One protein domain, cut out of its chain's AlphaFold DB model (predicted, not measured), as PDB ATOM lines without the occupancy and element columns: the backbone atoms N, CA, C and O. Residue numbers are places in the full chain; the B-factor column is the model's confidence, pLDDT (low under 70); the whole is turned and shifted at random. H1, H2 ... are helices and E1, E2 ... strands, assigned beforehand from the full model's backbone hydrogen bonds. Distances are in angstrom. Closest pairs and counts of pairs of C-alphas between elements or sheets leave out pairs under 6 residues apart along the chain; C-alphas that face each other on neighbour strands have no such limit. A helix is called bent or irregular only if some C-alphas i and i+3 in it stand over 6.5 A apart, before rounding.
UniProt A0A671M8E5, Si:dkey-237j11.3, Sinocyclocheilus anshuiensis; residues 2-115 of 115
ATOM      1  N   HIS A   2     -30.586 -56.011   8.867       31.42
ATOM      2  CA  HIS A   2     -29.555 -55.805   7.830       31.42
ATOM      3  C   HIS A   2     -29.720 -54.532   6.972       31.42
ATOM      4  O   HIS A   2     -28.739 -54.012   6.447       31.42
ATOM      5  N   LEU A   3     -30.945 -54.005   6.855       27.73
ATOM      6  CA  LEU A   3     -31.259 -52.858   5.992       27.73
ATOM      7  C   LEU A   3     -30.704 -51.520   6.524       27.73
ATOM      8  O   LEU A   3     -30.333 -50.657   5.741       27.73
ATOM      9  N   GLN A   4     -30.569 -51.366   7.849       32.22
ATOM     10  CA  GLN A   4     -29.958 -50.175   8.464       32.22
ATOM     11  C   GLN A   4     -28.430 -50.165   8.324       32.22
ATOM     12  O   GLN A   4     -27.830 -49.102   8.166       32.22
ATOM     13  N   THR A   5     -27.799 -51.342   8.313       35.41
ATOM     14  CA  THR A   5     -26.368 -51.465   8.026       35.41
ATOM     15  C   THR A   5     -26.098 -51.126   6.558       35.41
ATOM     16  O   THR A   5     -25.228 -50.312   6.281       35.41
ATOM     17  N   LEU A   6     -26.918 -51.635   5.630       33.75
ATOM     18  CA  LEU A   6     -26.836 -51.316   4.196       33.75
ATOM     19  C   LEU A   6     -27.088 -49.829   3.885       33.75
ATOM     20  O   LEU A   6     -26.387 -49.259   3.058       33.75
ATOM     21  N   LEU A   7     -28.007 -49.169   4.596       35.81
ATOM     22  CA  LEU A   7     -28.241 -47.723   4.457       35.81
ATOM     23  C   LEU A   7     -27.092 -46.862   5.010       35.81
ATOM     24  O   LEU A   7     -26.905 -45.737   4.558       35.81
ATOM     25  N   SER A   8     -26.291 -47.394   5.940       42.84
ATOM     26  CA  SER A   8     -25.076 -46.724   6.429       42.84
ATOM     27  C   SER A   8     -23.891 -46.911   5.470       42.84
ATOM     28  O   SER A   8     -23.044 -46.030   5.364       42.84
ATOM     29  N   PHE A   9     -23.867 -48.021   4.722       45.44
ATOM     30  CA  PHE A   9     -22.910 -48.281   3.638       45.44
ATOM     31  C   PHE A   9     -23.269 -47.568   2.319       45.44
ATOM     32  O   PHE A   9     -22.414 -47.423   1.450       45.44
ATOM     33  N   LEU A  10     -24.488 -47.029   2.197       43.28
ATOM     34  CA  LEU A  10     -24.937 -46.182   1.079       43.28
ATOM     35  C   LEU A  10     -24.350 -44.753   1.096       43.28
ATOM     36  O   LEU A  10     -24.687 -43.924   0.250       43.28
ATOM     37  N   VAL A  11     -23.461 -44.458   2.051       45.53
ATOM     38  CA  VAL A  11     -22.598 -43.261   2.050       45.53
ATOM     39  C   VAL A  11     -21.339 -43.488   1.198       45.53
ATOM     40  O   VAL A  11     -20.509 -42.598   1.040       45.53
ATOM     41  N   ILE A  12     -21.223 -44.650   0.558       48.47
ATOM     42  CA  ILE A  12     -20.399 -44.806  -0.630       48.47
ATOM     43  C   ILE A  12     -21.236 -44.257  -1.793       48.47
ATOM     44  O   ILE A  12     -22.144 -44.911  -2.297       48.47
ATOM     45  N   LEU A  13     -20.929 -43.017  -2.185       48.69
ATOM     46  CA  LEU A  13     -21.282 -42.415  -3.475       48.69
ATOM     47  C   LEU A  13     -22.651 -41.773  -3.709       48.69
ATOM     48  O   LEU A  13     -23.115 -41.752  -4.841       48.69
ATOM     49  N   THR A  14     -23.223 -41.058  -2.741       45.78
ATOM     50  CA  THR A  14     -24.172 -39.980  -3.089       45.78
ATOM     51  C   THR A  14     -23.540 -38.593  -2.956       45.78
ATOM     52  O   THR A  14     -23.222 -38.143  -1.860       45.78
ATOM     53  N   LEU A  15     -23.461 -37.910  -4.110       46.53
ATOM     54  CA  LEU A  15     -23.177 -36.483  -4.343       46.53
ATOM     55  C   LEU A  15     -21.688 -36.102  -4.464       46.53
ATOM     56  O   LEU A  15     -21.128 -35.427  -3.609       46.53
ATOM     57  N   THR A  16     -21.073 -36.374  -5.619       45.75
ATOM     58  CA  THR A  16     -21.194 -35.426  -6.746       45.75
ATOM     59  C   THR A  16     -20.844 -36.055  -8.095       45.75
ATOM     60  O   THR A  16     -19.793 -36.646  -8.272       45.75
ATOM     61  N   LEU A  17     -21.840 -36.190  -8.973       46.50
ATOM     62  CA  LEU A  17     -22.216 -35.194  -9.983       46.50
ATOM     63  C   LEU A  17     -21.166 -35.182 -11.105       46.50
ATOM     64  O   LEU A  17     -20.143 -34.511 -11.012       46.50
ATOM     65  N   HIS A  18     -21.475 -35.901 -12.196       40.22
ATOM     66  CA  HIS A  18     -21.199 -35.407 -13.553       40.22
ATOM     67  C   HIS A  18     -21.263 -33.889 -13.491       40.22
ATOM     68  O   HIS A  18     -22.302 -33.431 -13.038       40.22
ATOM     69  N   ALA A  19     -20.195 -33.166 -13.827       44.38
ATOM     70  CA  ALA A  19     -20.069 -31.712 -13.723       44.38
ATOM     71  C   ALA A  19     -21.394 -30.955 -13.966       44.38
ATOM     72  O   ALA A  19     -21.663 -30.489 -15.067       44.38
ATOM     73  N   SER A  20     -22.244 -30.855 -12.944       41.59
ATOM     74  CA  SER A  20     -23.568 -30.265 -13.049       41.59
ATOM     75  C   SER A  20     -23.644 -29.201 -11.976       41.59
ATOM     76  O   SER A  20     -23.258 -29.395 -10.832       41.59
ATOM     77  N   GLU A  21     -23.980 -28.013 -12.434       45.47
ATOM     78  CA  GLU A  21     -24.590 -26.813 -11.859       45.47
ATOM     79  C   GLU A  21     -24.912 -26.703 -10.341       45.47
ATOM     80  O   GLU A  21     -25.162 -25.597  -9.867       45.47
ATOM     81  N   ASN A  22     -24.852 -27.757  -9.522       51.84
ATOM     82  CA  ASN A  22     -25.206 -27.758  -8.103       51.84
ATOM     83  C   ASN A  22     -23.978 -27.755  -7.166       51.84
ATOM     84  O   ASN A  22     -23.687 -28.724  -6.455       51.84
ATOM     85  N   LYS A  23     -23.276 -26.612  -7.124       60.25
ATOM     86  CA  LYS A  23     -22.101 -26.343  -6.257       60.25
ATOM     87  C   LYS A  23     -22.325 -26.705  -4.775       60.25
ATOM     88  O   LYS A  23     -21.375 -27.013  -4.056       60.25
ATOM     89  N   ASN A  24     -23.574 -26.704  -4.313       75.88
ATOM     90  CA  ASN A  24     -23.929 -26.951  -2.917       75.88
ATOM     91  C   ASN A  24     -23.725 -28.412  -2.491       75.88
ATOM     92  O   ASN A  24     -23.308 -28.657  -1.357       75.88
ATOM     93  N   GLY A  25     -23.973 -29.378  -3.384       76.62
ATOM     94  CA  GLY A  25     -23.802 -30.806  -3.092       76.62
ATOM     95  C   GLY A  25     -22.337 -31.181  -2.880       76.62
ATOM     96  O   GLY A  25     -21.996 -31.767  -1.854       76.62
ATOM     97  N   TYR A  26     -21.469 -30.746  -3.797       79.00
ATOM     98  CA  TYR A  26     -20.017 -30.971  -3.747       79.00
ATOM     99  C   TYR A  26     -19.402 -30.393  -2.476       79.00
ATOM    100  O   TYR A  26     -18.771 -31.098  -1.689       79.00
ATOM    101  N   ASN A  27     -19.676 -29.114  -2.216       85.62
ATOM    102  CA  ASN A  27     -19.156 -28.437  -1.035       85.62
ATOM    103  C   ASN A  27     -19.656 -29.092   0.260       85.62
ATOM    104  O   ASN A  27     -18.912 -29.203   1.235       85.62
ATOM    105  N   THR A  28     -20.906 -29.566   0.273       86.81
ATOM    106  CA  THR A  28     -21.464 -30.299   1.414       86.81
ATOM    107  C   THR A  28     -20.771 -31.644   1.614       86.81
ATOM    108  O   THR A  28     -20.485 -31.997   2.759       86.81
ATOM    109  N   PHE A  29     -20.476 -32.377   0.536       86.56
ATOM    110  CA  PHE A  29     -19.739 -33.637   0.594       86.56
ATOM    111  C   PHE A  29     -18.342 -33.431   1.187       86.56
ATOM    112  O   PHE A  29     -18.033 -34.024   2.221       86.56
ATOM    113  N   LEU A  30     -17.546 -32.511   0.630       89.38
ATOM    114  CA  LEU A  30     -16.207 -32.213   1.149       89.38
ATOM    115  C   LEU A  30     -16.252 -31.782   2.616       89.38
ATOM    116  O   LEU A  30     -15.535 -32.330   3.455       89.38
ATOM    117  N   LYS A  31     -17.175 -30.875   2.969       90.50
ATOM    118  CA  LYS A  31     -17.352 -30.403   4.350       90.50
ATOM    119  C   LYS A  31     -17.676 -31.536   5.327       90.50
ATOM    120  O   LYS A  31     -17.416 -31.368   6.515       90.50
ATOM    121  N   ARG A  32     -18.266 -32.641   4.863       90.44
ATOM    122  CA  ARG A  32     -18.734 -33.757   5.697       90.44
ATOM    123  C   ARG A  32     -17.825 -34.980   5.683       90.44
ATOM    124  O   ARG A  32     -17.930 -35.756   6.625       90.44
ATOM    125  N   HIS A  33     -17.006 -35.153   4.649       91.69
ATOM    126  CA  HIS A  33     -16.303 -36.412   4.391       91.69
ATOM    127  C   HIS A  33     -14.820 -36.243   4.050       91.69
ATOM    128  O   HIS A  33     -14.068 -37.189   4.240       91.69
ATOM    129  N   VAL A  34     -14.376 -35.071   3.580       92.69
ATOM    130  CA  VAL A  34     -12.998 -34.859   3.100       92.69
ATOM    131  C   VAL A  34     -12.505 -33.477   3.535       92.69
ATOM    132  O   VAL A  34     -12.422 -32.536   2.744       92.69
ATOM    133  N   ARG A  35     -12.223 -33.322   4.832       93.88
ATOM    134  CA  ARG A  35     -11.769 -32.044   5.403       93.88
ATOM    135  C   ARG A  35     -10.274 -32.068   5.696       93.88
ATOM    136  O   ARG A  35      -9.764 -33.075   6.183       93.88
ATOM    137  N   ASN A  36      -9.603 -30.939   5.486       95.31
ATOM    138  CA  ASN A  36      -8.174 -30.775   5.781       95.31
ATOM    139  C   ASN A  36      -7.839 -30.851   7.279       95.31
ATOM    140  O   ASN A  36      -6.703 -31.126   7.639       95.31
ATOM    141  N   ASP A  37      -8.825 -30.621   8.143       94.69
ATOM    142  CA  ASP A  37      -8.692 -30.588   9.596       94.69
ATOM    143  C   ASP A  37      -9.186 -31.880  10.278       94.69
ATOM    144  O   ASP A  37      -9.387 -31.889  11.498       94.69
ATOM    145  N   THR A  38      -9.414 -32.941   9.493       93.69
ATOM    146  CA  THR A  38      -9.848 -34.265   9.968       93.69
ATOM    147  C   THR A  38      -8.729 -34.936  10.778       93.69
ATOM    148  O   THR A  38      -7.602 -35.008  10.286       93.69
ATOM    149  N   PRO A  39      -9.007 -35.466  11.986       95.00
ATOM    150  CA  PRO A  39      -8.044 -36.277  12.725       95.00
ATOM    151  C   PRO A  39      -7.623 -37.523  11.937       95.00
ATOM    152  O   PRO A  39      -8.451 -38.177  11.307       95.00
ATOM    153  N   THR A  40      -6.343 -37.882  12.006       92.06
ATOM    154  CA  THR A  40      -5.786 -39.063  11.317       92.06
ATOM    155  C   THR A  40      -5.610 -40.273  12.235       92.06
ATOM    156  O   THR A  40      -5.209 -41.339  11.780       92.06
ATOM    157  N   ASP A  41      -5.873 -40.115  13.531       93.50
ATOM    158  CA  ASP A  41      -5.770 -41.166  14.544       93.50
ATOM    159  C   ASP A  41      -7.149 -41.737  14.919       93.50
ATOM    160  O   ASP A  41      -8.185 -41.258  14.467       93.50
ATOM    161  N   LEU A  42      -7.182 -42.767  15.769       94.12
ATOM    162  CA  LEU A  42      -8.423 -43.319  16.331       94.12
ATOM    163  C   LEU A  42      -8.720 -42.790  17.747       94.12
ATOM    164  O   LEU A  42      -9.583 -43.335  18.440       94.12
ATOM    165  N   ASN A  43      -8.027 -41.743  18.205       94.75
ATOM    166  CA  ASN A  43      -8.165 -41.226  19.560       94.75
ATOM    167  C   ASN A  43      -9.526 -40.540  19.741       94.75
ATOM    168  O   ASN A  43      -9.831 -39.508  19.142       94.75
ATOM    169  N   LYS A  44     -10.350 -41.103  20.625       93.75
ATOM    170  CA  LYS A  44     -11.724 -40.641  20.858       93.75
ATOM    171  C   LYS A  44     -11.811 -39.176  21.283       93.75
ATOM    172  O   LYS A  44     -12.749 -38.503  20.871       93.75
ATOM    173  N   GLU A  45     -10.854 -38.663  22.054       95.00
ATOM    174  CA  GLU A  45     -10.868 -37.267  22.506       95.00
ATOM    175  C   GLU A  45     -10.547 -36.295  21.367       95.00
ATOM    176  O   GLU A  45     -11.168 -35.233  21.269       95.00
ATOM    177  N   ASN A  46      -9.645 -36.671  20.455       96.25
ATOM    178  CA  ASN A  46      -9.376 -35.889  19.245       96.25
ATOM    179  C   ASN A  46     -10.624 -35.823  18.359       96.25
ATOM    180  O   ASN A  46     -11.031 -34.738  17.934       96.25
ATOM    181  N   TRP A  47     -11.301 -36.957  18.180       95.88
ATOM    182  CA  TRP A  47     -12.573 -37.017  17.466       95.88
ATOM    183  C   TRP A  47     -13.698 -36.260  18.173       95.88
ATOM    184  O   TRP A  47     -14.485 -35.590  17.514       95.88
ATOM    185  N   LYS A  48     -13.751 -36.267  19.506       95.31
ATOM    186  CA  LYS A  48     -14.716 -35.480  20.288       95.31
ATOM    187  C   LYS A  48     -14.542 -33.985  20.090       95.31
ATOM    188  O   LYS A  48     -15.513 -33.291  19.789       95.31
ATOM    189  N   LYS A  49     -13.306 -33.492  20.196       95.75
ATOM    190  CA  LYS A  49     -12.973 -32.087  19.920       95.75
ATOM    191  C   LYS A  49     -13.330 -31.709  18.484       95.75
ATOM    192  O   LYS A  49     -13.918 -30.654  18.256       95.75
ATOM    193  N   PHE A  50     -13.020 -32.587  17.533       96.00
ATOM    194  CA  PHE A  50     -13.330 -32.395  16.122       96.00
ATOM    195  C   PHE A  50     -14.839 -32.312  15.851       96.00
ATOM    196  O   PHE A  50     -15.296 -31.309  15.306       96.00
ATOM    197  N   ILE A  51     -15.620 -33.309  16.281       95.25
ATOM    198  CA  ILE A  51     -17.082 -33.356  16.106       95.25
ATOM    199  C   ILE A  51     -17.758 -32.150  16.766       95.25
ATOM    200  O   ILE A  51     -18.679 -31.574  16.188       95.25
ATOM    201  N   ASN A  52     -17.266 -31.716  17.931       94.94
ATOM    202  CA  ASN A  52     -17.746 -30.502  18.581       94.94
ATOM    203  C   ASN A  52     -17.491 -29.253  17.725       94.94
ATOM    204  O   ASN A  52     -18.413 -28.476  17.475       94.94
ATOM    205  N   ARG A  53     -16.263 -29.102  17.211       95.31
ATOM    206  CA  ARG A  53     -15.861 -27.978  16.351       95.31
ATOM    207  C   ARG A  53     -16.705 -27.879  15.082       95.31
ATOM    208  O   ARG A  53     -17.034 -26.775  14.664       95.31
ATOM    209  N   ILE A  54     -17.055 -29.011  14.469       94.00
ATOM    210  CA  ILE A  54     -17.881 -29.031  13.250       94.00
ATOM    211  C   ILE A  54     -19.389 -29.119  13.534       94.00
ATOM    212  O   ILE A  54     -20.183 -29.064  12.595       94.00
ATOM    213  N   SER A  55     -19.776 -29.239  14.808       93.19
ATOM    214  CA  SER A  55     -21.159 -29.270  15.303       93.19
ATOM    215  C   SER A  55     -22.045 -30.330  14.631       93.19
ATOM    216  O   SER A  55     -23.189 -30.061  14.271       93.19
ATOM    217  N   THR A  56     -21.534 -31.557  14.469       90.81
ATOM    218  CA  THR A  56     -22.252 -32.667  13.800       90.81
ATOM    219  C   THR A  56     -22.732 -33.770  14.748       90.81
ATOM    220  O   THR A  56     -22.897 -34.919  14.339       90.81
ATOM    221  N   TRP A  57     -22.997 -33.434  16.012       90.50
ATOM    222  CA  TRP A  57     -23.473 -34.375  17.037       90.50
ATOM    223  C   TRP A  57     -24.773 -35.107  16.676       90.50
ATOM    224  O   TRP A  57     -24.987 -36.235  17.106       90.50
ATOM    225  N   ASN A  58     -25.621 -34.503  15.845       88.56
ATOM    226  CA  ASN A  58     -26.877 -35.096  15.383       88.56
ATOM    227  C   ASN A  58     -26.698 -36.211  14.333       88.56
ATOM    228  O   ASN A  58     -27.678 -36.847  13.947       88.56
ATOM    229  N   ARG A  59     -25.478 -36.446  13.837       86.19
ATOM    230  CA  ARG A  59     -25.187 -37.485  12.840       86.19
ATOM    231  C   ARG A  59     -24.594 -38.711  13.528       86.19
ATOM    232  O   ARG A  59     -23.406 -38.743  13.843       86.19
ATOM    233  N   THR A  60     -25.429 -39.728  13.710       90.25
ATOM    234  CA  THR A  60     -25.107 -40.969  14.438       90.25
ATOM    235  C   THR A  60     -23.968 -41.775  13.818       90.25
ATOM    236  O   THR A  60     -23.216 -42.414  14.549       90.25
ATOM    237  N   ILE A  61     -23.818 -41.751  12.492       89.00
ATOM    238  CA  ILE A  61     -22.715 -42.396  11.769       89.00
ATOM    239  C   ILE A  61     -22.151 -41.407  10.753       89.00
ATOM    240  O   ILE A  61     -22.895 -40.777   9.995       89.00
ATOM    241  N   GLN A  62     -20.831 -41.252  10.758       91.50
ATOM    242  CA  GLN A  62     -20.099 -40.367   9.858       91.50
ATOM    243  C   GLN A  62     -18.813 -41.052   9.409       91.50
ATOM    244  O   GLN A  62     -18.187 -41.749  10.200       91.50
ATOM    245  N   SER A  63     -18.412 -40.828   8.163       90.88
ATOM    246  CA  SER A  63     -17.193 -41.399   7.587       90.88
ATOM    247  C   SER A  63     -16.324 -40.277   7.045       90.88
ATOM    248  O   SER A  63     -16.843 -39.380   6.378       90.88
ATOM    249  N   PHE A  64     -15.029 -40.320   7.331       93.88
ATOM    250  CA  PHE A  64     -14.081 -39.287   6.938       93.88
ATOM    251  C   PHE A  64     -12.875 -39.914   6.247       93.88
ATOM    252  O   PHE A  64     -12.194 -40.765   6.820       93.88
ATOM    253  N   PHE A  65     -12.613 -39.474   5.022       93.56
ATOM    254  CA  PHE A  65     -11.406 -39.817   4.286       93.56
ATOM    255  C   PHE A  65     -10.251 -38.914   4.736       93.56
ATOM    256  O   PHE A  65     -10.477 -37.730   5.027       93.56
ATOM    257  N   PRO A  66      -9.009 -39.428   4.760       92.69
ATOM    258  CA  PRO A  66      -7.827 -38.584   4.866       92.69
ATOM    259  C   PRO A  66      -7.851 -37.502   3.785       92.69
ATOM    260  O   PRO A  66      -8.197 -37.772   2.636       92.69
ATOM    261  N   PHE A  67      -7.452 -36.274   4.116       94.44
ATOM    262  CA  PHE A  67      -7.458 -35.188   3.129       94.44
ATOM    263  C   PHE A  67      -6.516 -35.454   1.943       94.44
ATOM    264  O   PHE A  67      -6.780 -34.993   0.837       94.44
ATOM    265  N   SER A  68      -5.466 -36.256   2.150       93.75
ATOM    266  CA  SER A  68      -4.577 -36.737   1.086       93.75
ATOM    267  C   SER A  68      -5.295 -37.563   0.014       93.75
ATOM    268  O   SER A  68      -4.805 -37.647  -1.104       93.75
ATOM    269  N   GLU A  69      -6.454 -38.149   0.328       91.25
ATOM    270  CA  GLU A  69      -7.264 -38.927  -0.613       91.25
ATOM    271  C   GLU A  69      -8.262 -38.072  -1.402       91.25
ATOM    272  O   GLU A  69      -9.006 -38.611  -2.218       91.25
ATOM    273  N   LYS A  70      -8.306 -36.749  -1.192       92.56
ATOM    274  CA  LYS A  70      -9.307 -35.870  -1.816       92.56
ATOM    275  C   LYS A  70      -9.398 -36.055  -3.329       92.56
ATOM    276  O   LYS A  70     -10.486 -36.323  -3.835       92.56
ATOM    277  N   ASP A  71      -8.277 -35.947  -4.031       92.31
ATOM    278  CA  ASP A  71      -8.266 -36.005  -5.495       92.31
ATOM    279  C   ASP A  71      -8.655 -37.403  -6.001       92.31
ATOM    280  O   ASP A  71      -9.361 -37.539  -7.001       92.31
ATOM    281  N   ASN A  72      -8.279 -38.455  -5.267       91.38
ATOM    282  CA  ASN A  72      -8.672 -39.828  -5.578       91.38
ATOM    283  C   ASN A  72     -10.180 -40.038  -5.388       91.38
ATOM    284  O   ASN A  72     -10.819 -40.655  -6.242       91.38
ATOM    285  N   VAL A  73     -10.753 -39.515  -4.297       90.31
ATOM    286  CA  VAL A  73     -12.196 -39.563  -4.010       90.31
ATOM    287  C   VAL A  73     -12.983 -38.789  -5.073       90.31
ATOM    288  O   VAL A  73     -14.001 -39.277  -5.563       90.31
ATOM    289  N   GLU A  74     -12.497 -37.620  -5.490       89.06
ATOM    290  CA  GLU A  74     -13.104 -36.818  -6.561       89.06
ATOM    291  C   GLU A  74     -13.027 -37.520  -7.925       89.06
ATOM    292  O   GLU A  74     -13.966 -37.460  -8.724       89.06
ATOM    293  N   ALA A  75     -11.950 -38.265  -8.178       89.75
ATOM    294  CA  ALA A  75     -11.769 -39.019  -9.413       89.75
ATOM    295  C   ALA A  75     -12.653 -40.278  -9.514       89.75
ATOM    296  O   ALA A  75     -12.716 -40.882 -10.588       89.75
ATOM    297  N   VAL A  76     -13.360 -40.695  -8.455       88.06
ATOM    298  CA  VAL A  76     -14.162 -41.936  -8.462       88.06
ATOM    299  C   VAL A  76     -15.247 -41.926  -9.540       88.06
ATOM    300  O   VAL A  76     -15.496 -42.948 -10.176       88.06
ATOM    301  N   CYS A  77     -15.863 -40.776  -9.808       81.12
ATOM    302  CA  CYS A  77     -16.863 -40.659 -10.872       81.12
ATOM    303  C   CYS A  77     -16.282 -40.387 -12.269       81.12
ATOM    304  O   CYS A  77     -17.040 -40.150 -13.209       81.12
ATOM    305  N   SER A  78     -14.957 -40.438 -12.424       86.31
ATOM    306  CA  SER A  78     -14.263 -40.290 -13.703       86.31
ATOM    307  C   SER A  78     -13.261 -41.433 -13.924       86.31
ATOM    308  O   SER A  78     -13.660 -42.578 -14.139       86.31
ATOM    309  N   SER A  79     -11.956 -41.165 -13.883       91.81
ATOM    310  CA  SER A  79     -10.905 -42.152 -14.163       91.81
ATOM    311  C   SER A  79     -10.723 -43.179 -13.033       91.81
ATOM    312  O   SER A  79     -10.401 -44.345 -13.301       91.81
ATOM    313  N   GLY A  80     -10.984 -42.778 -11.786       86.12
ATOM    314  CA  GLY A  80     -10.752 -43.551 -10.560       86.12
ATOM    315  C   GLY A  80     -11.807 -44.614 -10.242       86.12
ATOM    316  O   GLY A  80     -11.595 -45.449  -9.360       86.12
ATOM    317  N   GLY A  81     -12.925 -44.640 -10.966       87.38
ATOM    318  CA  GLY A  81     -14.022 -45.569 -10.712       87.38
ATOM    319  C   GLY A  81     -14.834 -45.906 -11.953       87.38
ATOM    320  O   GLY A  81     -14.347 -45.835 -13.086       87.38
ATOM    321  N   LYS A  82     -16.064 -46.354 -11.725       84.69
ATOM    322  CA  LYS A  82     -17.069 -46.607 -12.761       84.69
ATOM    323  C   LYS A  82     -18.451 -46.242 -12.240       84.69
ATOM    324  O   LYS A  82     -18.689 -46.298 -11.037       84.69
ATOM    325  N   MET A  83     -19.368 -45.899 -13.138       84.31
ATOM    326  CA  MET A  83     -20.775 -45.721 -12.782       84.31
ATOM    327  C   MET A  83     -21.343 -47.050 -12.263       84.31
ATOM    328  O   MET A  83     -21.076 -48.104 -12.842       84.31
ATOM    329  N   PHE A  84     -22.075 -46.999 -11.152       77.81
ATOM    330  CA  PHE A  84     -22.711 -48.159 -10.533       77.81
ATOM    331  C   PHE A  84     -24.223 -48.126 -10.759       77.81
ATOM    332  O   PHE A  84     -24.760 -49.005 -11.426       77.81
ATOM    333  N   GLU A  85     -24.898 -47.079 -10.281       78.25
ATOM    334  CA  GLU A  85     -26.343 -46.907 -10.449       78.25
ATOM    335  C   GLU A  85     -26.702 -45.417 -10.507       78.25
ATOM    336  O   GLU A  85     -26.349 -44.663  -9.607       78.25
ATOM    337  N   ARG A  86     -27.445 -44.974 -11.532       80.19
ATOM    338  CA  ARG A  86     -27.846 -43.562 -11.717       80.19
ATOM    339  C   ARG A  86     -26.640 -42.609 -11.619       80.19
ATOM    340  O   ARG A  86     -25.776 -42.616 -12.485       80.19
ATOM    341  N   ASN A  87     -26.586 -41.808 -10.554       72.25
ATOM    342  CA  ASN A  87     -25.528 -40.837 -10.266       72.25
ATOM    343  C   ASN A  87     -24.553 -41.332  -9.182       72.25
ATOM    344  O   ASN A  87     -23.805 -40.533  -8.620       72.25
ATOM    345  N   LEU A  88     -24.600 -42.627  -8.864       76.75
ATOM    346  CA  LEU A  88     -23.665 -43.311  -7.985       76.75
ATOM    347  C   LEU A  88     -22.564 -43.930  -8.842       76.75
ATOM    348  O   LEU A  88     -22.824 -44.607  -9.839       76.75
ATOM    349  N   CYS A  89     -21.331 -43.738  -8.416       83.31
ATOM    350  CA  CYS A  89     -20.156 -44.413  -8.957       83.31
ATOM    351  C   CYS A  89     -19.621 -45.388  -7.898       83.31
ATOM    352  O   CYS A  89     -20.132 -45.440  -6.784       83.31
ATOM    353  N   ILE A  90     -18.616 -46.179  -8.236       83.31
ATOM    354  CA  ILE A  90     -17.897 -47.060  -7.315       83.31
ATOM    355  C   ILE A  90     -16.413 -46.997  -7.665       83.31
ATOM    356  O   ILE A  90     -16.052 -46.954  -8.846       83.31
ATOM    357  N   SER A  91     -15.551 -46.943  -6.652       85.50
ATOM    358  CA  SER A  91     -14.107 -46.873  -6.851       85.50
ATOM    359  C   SER A  91     -13.563 -48.163  -7.469       85.50
ATOM    360  O   SER A  91     -14.083 -49.255  -7.254       85.50
ATOM    361  N   LYS A  92     -12.499 -48.042  -8.272       87.94
ATOM    362  CA  LYS A  92     -11.730 -49.203  -8.763       87.94
ATOM    363  C   LYS A  92     -10.717 -49.701  -7.735       87.94
ATOM    364  O   LYS A  92     -10.284 -50.846  -7.812       87.94
ATOM    365  N   LYS A  93     -10.287 -48.811  -6.843       87.06
ATOM    366  CA  LYS A  93      -9.299 -49.071  -5.799       87.06
ATOM    367  C   LYS A  93      -9.950 -48.925  -4.431       87.06
ATOM    368  O   LYS A  93     -10.886 -48.124  -4.309       87.06
ATOM    369  N   PRO A  94      -9.444 -49.659  -3.432       87.12
ATOM    370  CA  PRO A  94      -9.966 -49.525  -2.101       87.12
ATOM    371  C   PRO A  94      -9.542 -48.197  -1.461       87.12
ATOM    372  O   PRO A  94      -8.447 -47.699  -1.734       87.12
ATOM    373  N   PHE A  95     -10.386 -47.652  -0.592       86.88
ATOM    374  CA  PHE A  95     -10.114 -46.472   0.222       86.88
ATOM    375  C   PHE A  95     -10.083 -46.819   1.703       86.88
ATOM    376  O   PHE A  95     -10.939 -47.550   2.202       86.88
ATOM    377  N   SER A  96      -9.133 -46.217   2.417       88.25
ATOM    378  CA  SER A  96      -9.161 -46.176   3.874       88.25
ATOM    379  C   SER A  96      -9.893 -44.923   4.349       88.25
ATOM    380  O   SER A  96      -9.671 -43.824   3.837       88.25
ATOM    381  N   PHE A  97     -10.766 -45.089   5.335       92.06
ATOM    382  CA  PHE A  97     -11.471 -43.990   5.984       92.06
ATOM    383  C   PHE A  97     -11.748 -44.317   7.447       92.06
ATOM    384  O   PHE A  97     -11.719 -45.476   7.865       92.06
ATOM    385  N   ILE A  98     -12.028 -43.284   8.237       93.88
ATOM    386  CA  ILE A  98     -12.413 -43.440   9.637       93.88
ATOM    387  C   ILE A  98     -13.922 -43.288   9.764       93.88
ATOM    388  O   ILE A  98     -14.493 -42.277   9.350       93.88
ATOM    389  N   THR A  99     -14.563 -44.274  10.385       92.94
ATOM    390  CA  THR A  99     -15.963 -44.196  10.790       92.94
ATOM    391  C   THR A  99     -16.067 -43.731  12.234       92.94
ATOM    392  O   THR A  99     -15.475 -44.309  13.145       92.94
ATOM    393  N   VAL A 100     -16.887 -42.708  12.447       92.81
ATOM    394  CA  VAL A 100     -17.267 -42.164  13.747       92.81
ATOM    395  C   VAL A 100     -18.715 -42.540  14.020       92.81
ATOM    396  O   VAL A 100     -19.616 -42.180  13.260       92.81
ATOM    397  N   LYS A 101     -18.946 -43.244  15.125       93.31
ATOM    398  CA  LYS A 101     -20.279 -43.570  15.636       93.31
ATOM    399  C   LYS A 101     -20.547 -42.749  16.891       93.31
ATOM    400  O   LYS A 101     -19.746 -42.791  17.825       93.31
ATOM    401  N   ILE A 102     -21.666 -42.034  16.892       91.12
ATOM    402  CA  ILE A 102     -22.174 -41.240  18.011       91.12
ATOM    403  C   ILE A 102     -23.398 -41.966  18.565       91.12
ATOM    404  O   ILE A 102     -24.354 -42.216  17.829       91.12
ATOM    405  N   ASP A 103     -23.353 -42.339  19.843       88.69
ATOM    406  CA  ASP A 103     -24.499 -42.950  20.520       88.69
ATOM    407  C   ASP A 103     -25.436 -41.913  21.163       88.69
ATOM    408  O   ASP A 103     -25.180 -40.708  21.151       88.69
ATOM    409  N   SER A 104     -26.544 -42.389  21.736       83.81
ATOM    410  CA  SER A 104     -27.551 -41.554  22.407       83.81
ATOM    411  C   SER A 104     -27.013 -40.775  23.609       83.81
ATOM    412  O   SER A 104     -27.653 -39.827  24.049       83.81
ATOM    413  N   HIS A 105     -25.845 -41.151  24.133       84.50
ATOM    414  CA  HIS A 105     -25.176 -40.480  25.244       84.50
ATOM    415  C   HIS A 105     -24.052 -39.550  24.767       84.50
ATOM    416  O   HIS A 105     -23.226 -39.127  25.574       84.50
ATOM    417  N   CYS A 106     -24.003 -39.226  23.469       78.75
ATOM    418  CA  CYS A 106     -22.942 -38.421  22.857       78.75
ATOM    419  C   CYS A 106     -21.537 -39.012  23.084       78.75
ATOM    420  O   CYS A 106     -20.543 -38.286  23.174       78.75
ATOM    421  N   THR A 107     -21.433 -40.340  23.160       86.06
ATOM    422  CA  THR A 107     -20.144 -41.034  23.206       86.06
ATOM    423  C   THR A 107     -19.678 -41.351  21.795       86.06
ATOM    424  O   THR A 107     -20.460 -41.769  20.941       86.06
ATOM    425  N   ILE A 108     -18.376 -41.186  21.564       88.56
ATOM    426  CA  ILE A 108     -17.742 -41.438  20.273       88.56
ATOM    427  C   ILE A 108     -17.052 -42.800  20.255       88.56
ATOM    428  O   ILE A 108     -16.288 -43.162  21.156       88.56
ATOM    429  N   LYS A 109     -17.287 -43.539  19.169       90.00
ATOM    430  CA  LYS A 109     -16.535 -44.737  18.791       90.00
ATOM    431  C   LYS A 109     -15.951 -44.539  17.400       90.00
ATOM    432  O   LYS A 109     -16.654 -44.087  16.502       90.00
ATOM    433  N   THR A 110     -14.685 -44.888  17.243       88.56
ATOM    434  CA  THR A 110     -13.903 -44.702  16.020       88.56
ATOM    435  C   THR A 110     -13.410 -46.055  15.521       88.56
ATOM    436  O   THR A 110     -12.997 -46.899  16.318       88.56
ATOM    437  N   SER A 111     -13.472 -46.274  14.211       89.56
ATOM    438  CA  SER A 111     -12.894 -47.441  13.538       89.56
ATOM    439  C   SER A 111     -12.252 -47.021  12.226       89.56
ATOM    440  O   SER A 111     -12.751 -46.115  11.566       89.56
ATOM    441  N   SER A 112     -11.150 -47.672  11.862       88.31
ATOM    442  CA  SER A 112     -10.616 -47.598  10.504       88.31
ATOM    443  C   SER A 112     -11.300 -48.668   9.673       88.31
ATOM    444  O   SER A 112     -11.309 -49.833  10.066       88.31
ATOM    445  N   ASP A 113     -11.825 -48.271   8.526       80.62
ATOM    446  CA  ASP A 113     -12.499 -49.153   7.587       80.62
ATOM    447  C   ASP A 113     -11.779 -49.105   6.233       80.62
ATOM    448  O   ASP A 113     -11.112 -48.120   5.892       80.62
ATOM    449  N   LEU A 114     -11.878 -50.207   5.490       78.19
ATOM    450  CA  LEU A 114     -11.354 -50.363   4.138       78.19
ATOM    451  C   LEU A 114     -12.509 -50.806   3.243       78.19
ATOM    452  O   LEU A 114     -13.216 -51.759   3.582       78.19
ATOM    453  N   TYR A 115     -12.690 -50.118   2.123       65.19
ATOM    454  CA  TYR A 115     -13.659 -50.474   1.090       65.19
ATOM    455  C   TYR A 115     -12.977 -50.493  -0.258       65.19
ATOM    456  O   TYR A 115     -12.471 -49.405  -0.594       65.19
TER     457      TYR A 115
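Overview. This is residues 2 to 115 of the 115 residues of the protein "Si:dkey-237j11.3" of Sinocyclocheilus anshuiensis (UniProt A0A671M8E5). A three-strand sheet, E1, E4 and E5, has H3 packed across one face and the end of H2 beside E1; a smaller part, the hairpin of E2 and E3 with H4 packed on it, lies off one end of that sheet. At the first residues, 2 to 7 of H1 stick out. The printed part has 114 residues with four named helices and five named strands, in the order H1 H2 H3 E1 H4 E2 E3 E4 E5; the sheets, E1 - E4 - E5 and E2 - E3, are antiparallel, and the class is mixed, helices and strands. It is compact, with a radius of gyration of the C-alphas of 14.3 A and spans of 39 by 33 by 25 A.

Along the chain. Find C-alpha 2 at (-29.555, -55.805, 7.830), where H1 begins; it runs to residue 9. H2, residues 23 to 33, covers 15.8 A, and H3, residues 44 to 54, covers 15.2 A. Next comes E1, residues 61 to 64, beginning at C-alpha 61 at (-22.715, -42.396, 11.769). H4, residues 67 to 77, covers 17.7 A and is irregular: C-alphas 68 and 71 are 7.6 A apart. E2 is residues 81 to 85 and E3 residues 88 to 91. E4, residues 96 to 102, covers 19.8 A; E5, residues 108 to 114, covers 19.5 A and ends at C-alpha 114 at (-11.354, -50.363, 4.138).

Arrangement. Begin at E4, the inner strand. Its antiparallel neighbour E1 has N 62 and O 100 at 2.9 A; E5, with which E4 forms a hairpin, has N 111 and O 99 at 3.0 A, both within hydrogen-bond range. H3 is on this sheet at a height over the sheet of 9.7 A, over E4 and E5, and runs across the strands, at 90 degrees to E5 on the local plane; the closest C-alphas of H3 and E5, Lys 44 and Ile 108, are 6.1 A apart. H2 only grazes the sheet with residues 30 to 33; the closest C-alphas of H2 and E1 are His 33 and Phe 64, 4.4 A apart. H2 and H4 are near each other. In the hairpin of E2 and E3, N 82 and O 90 are 2.9 A apart, within range. The closest C-alphas of H4 and E3, Val 76 and Ser 91, are 5.2 A apart. H1 is only just not on the three-strand sheet, with 4 pairs of C-alphas within 10 A. In H1, H2 and H3 every O i to N i+4 pair is within hydrogen-bond range; in H4, 4 of 7 are.

Size, cuts and confidence. The two C-alphas farthest apart are those of Ser 79 and His 105, 41.9 A. The printed part has no cut. The link from H1 to H2, residues 10 to 22, is long. Mean pLDDT of the printed part is 79.9; residues 2 to 23 and residue 115 are under 70.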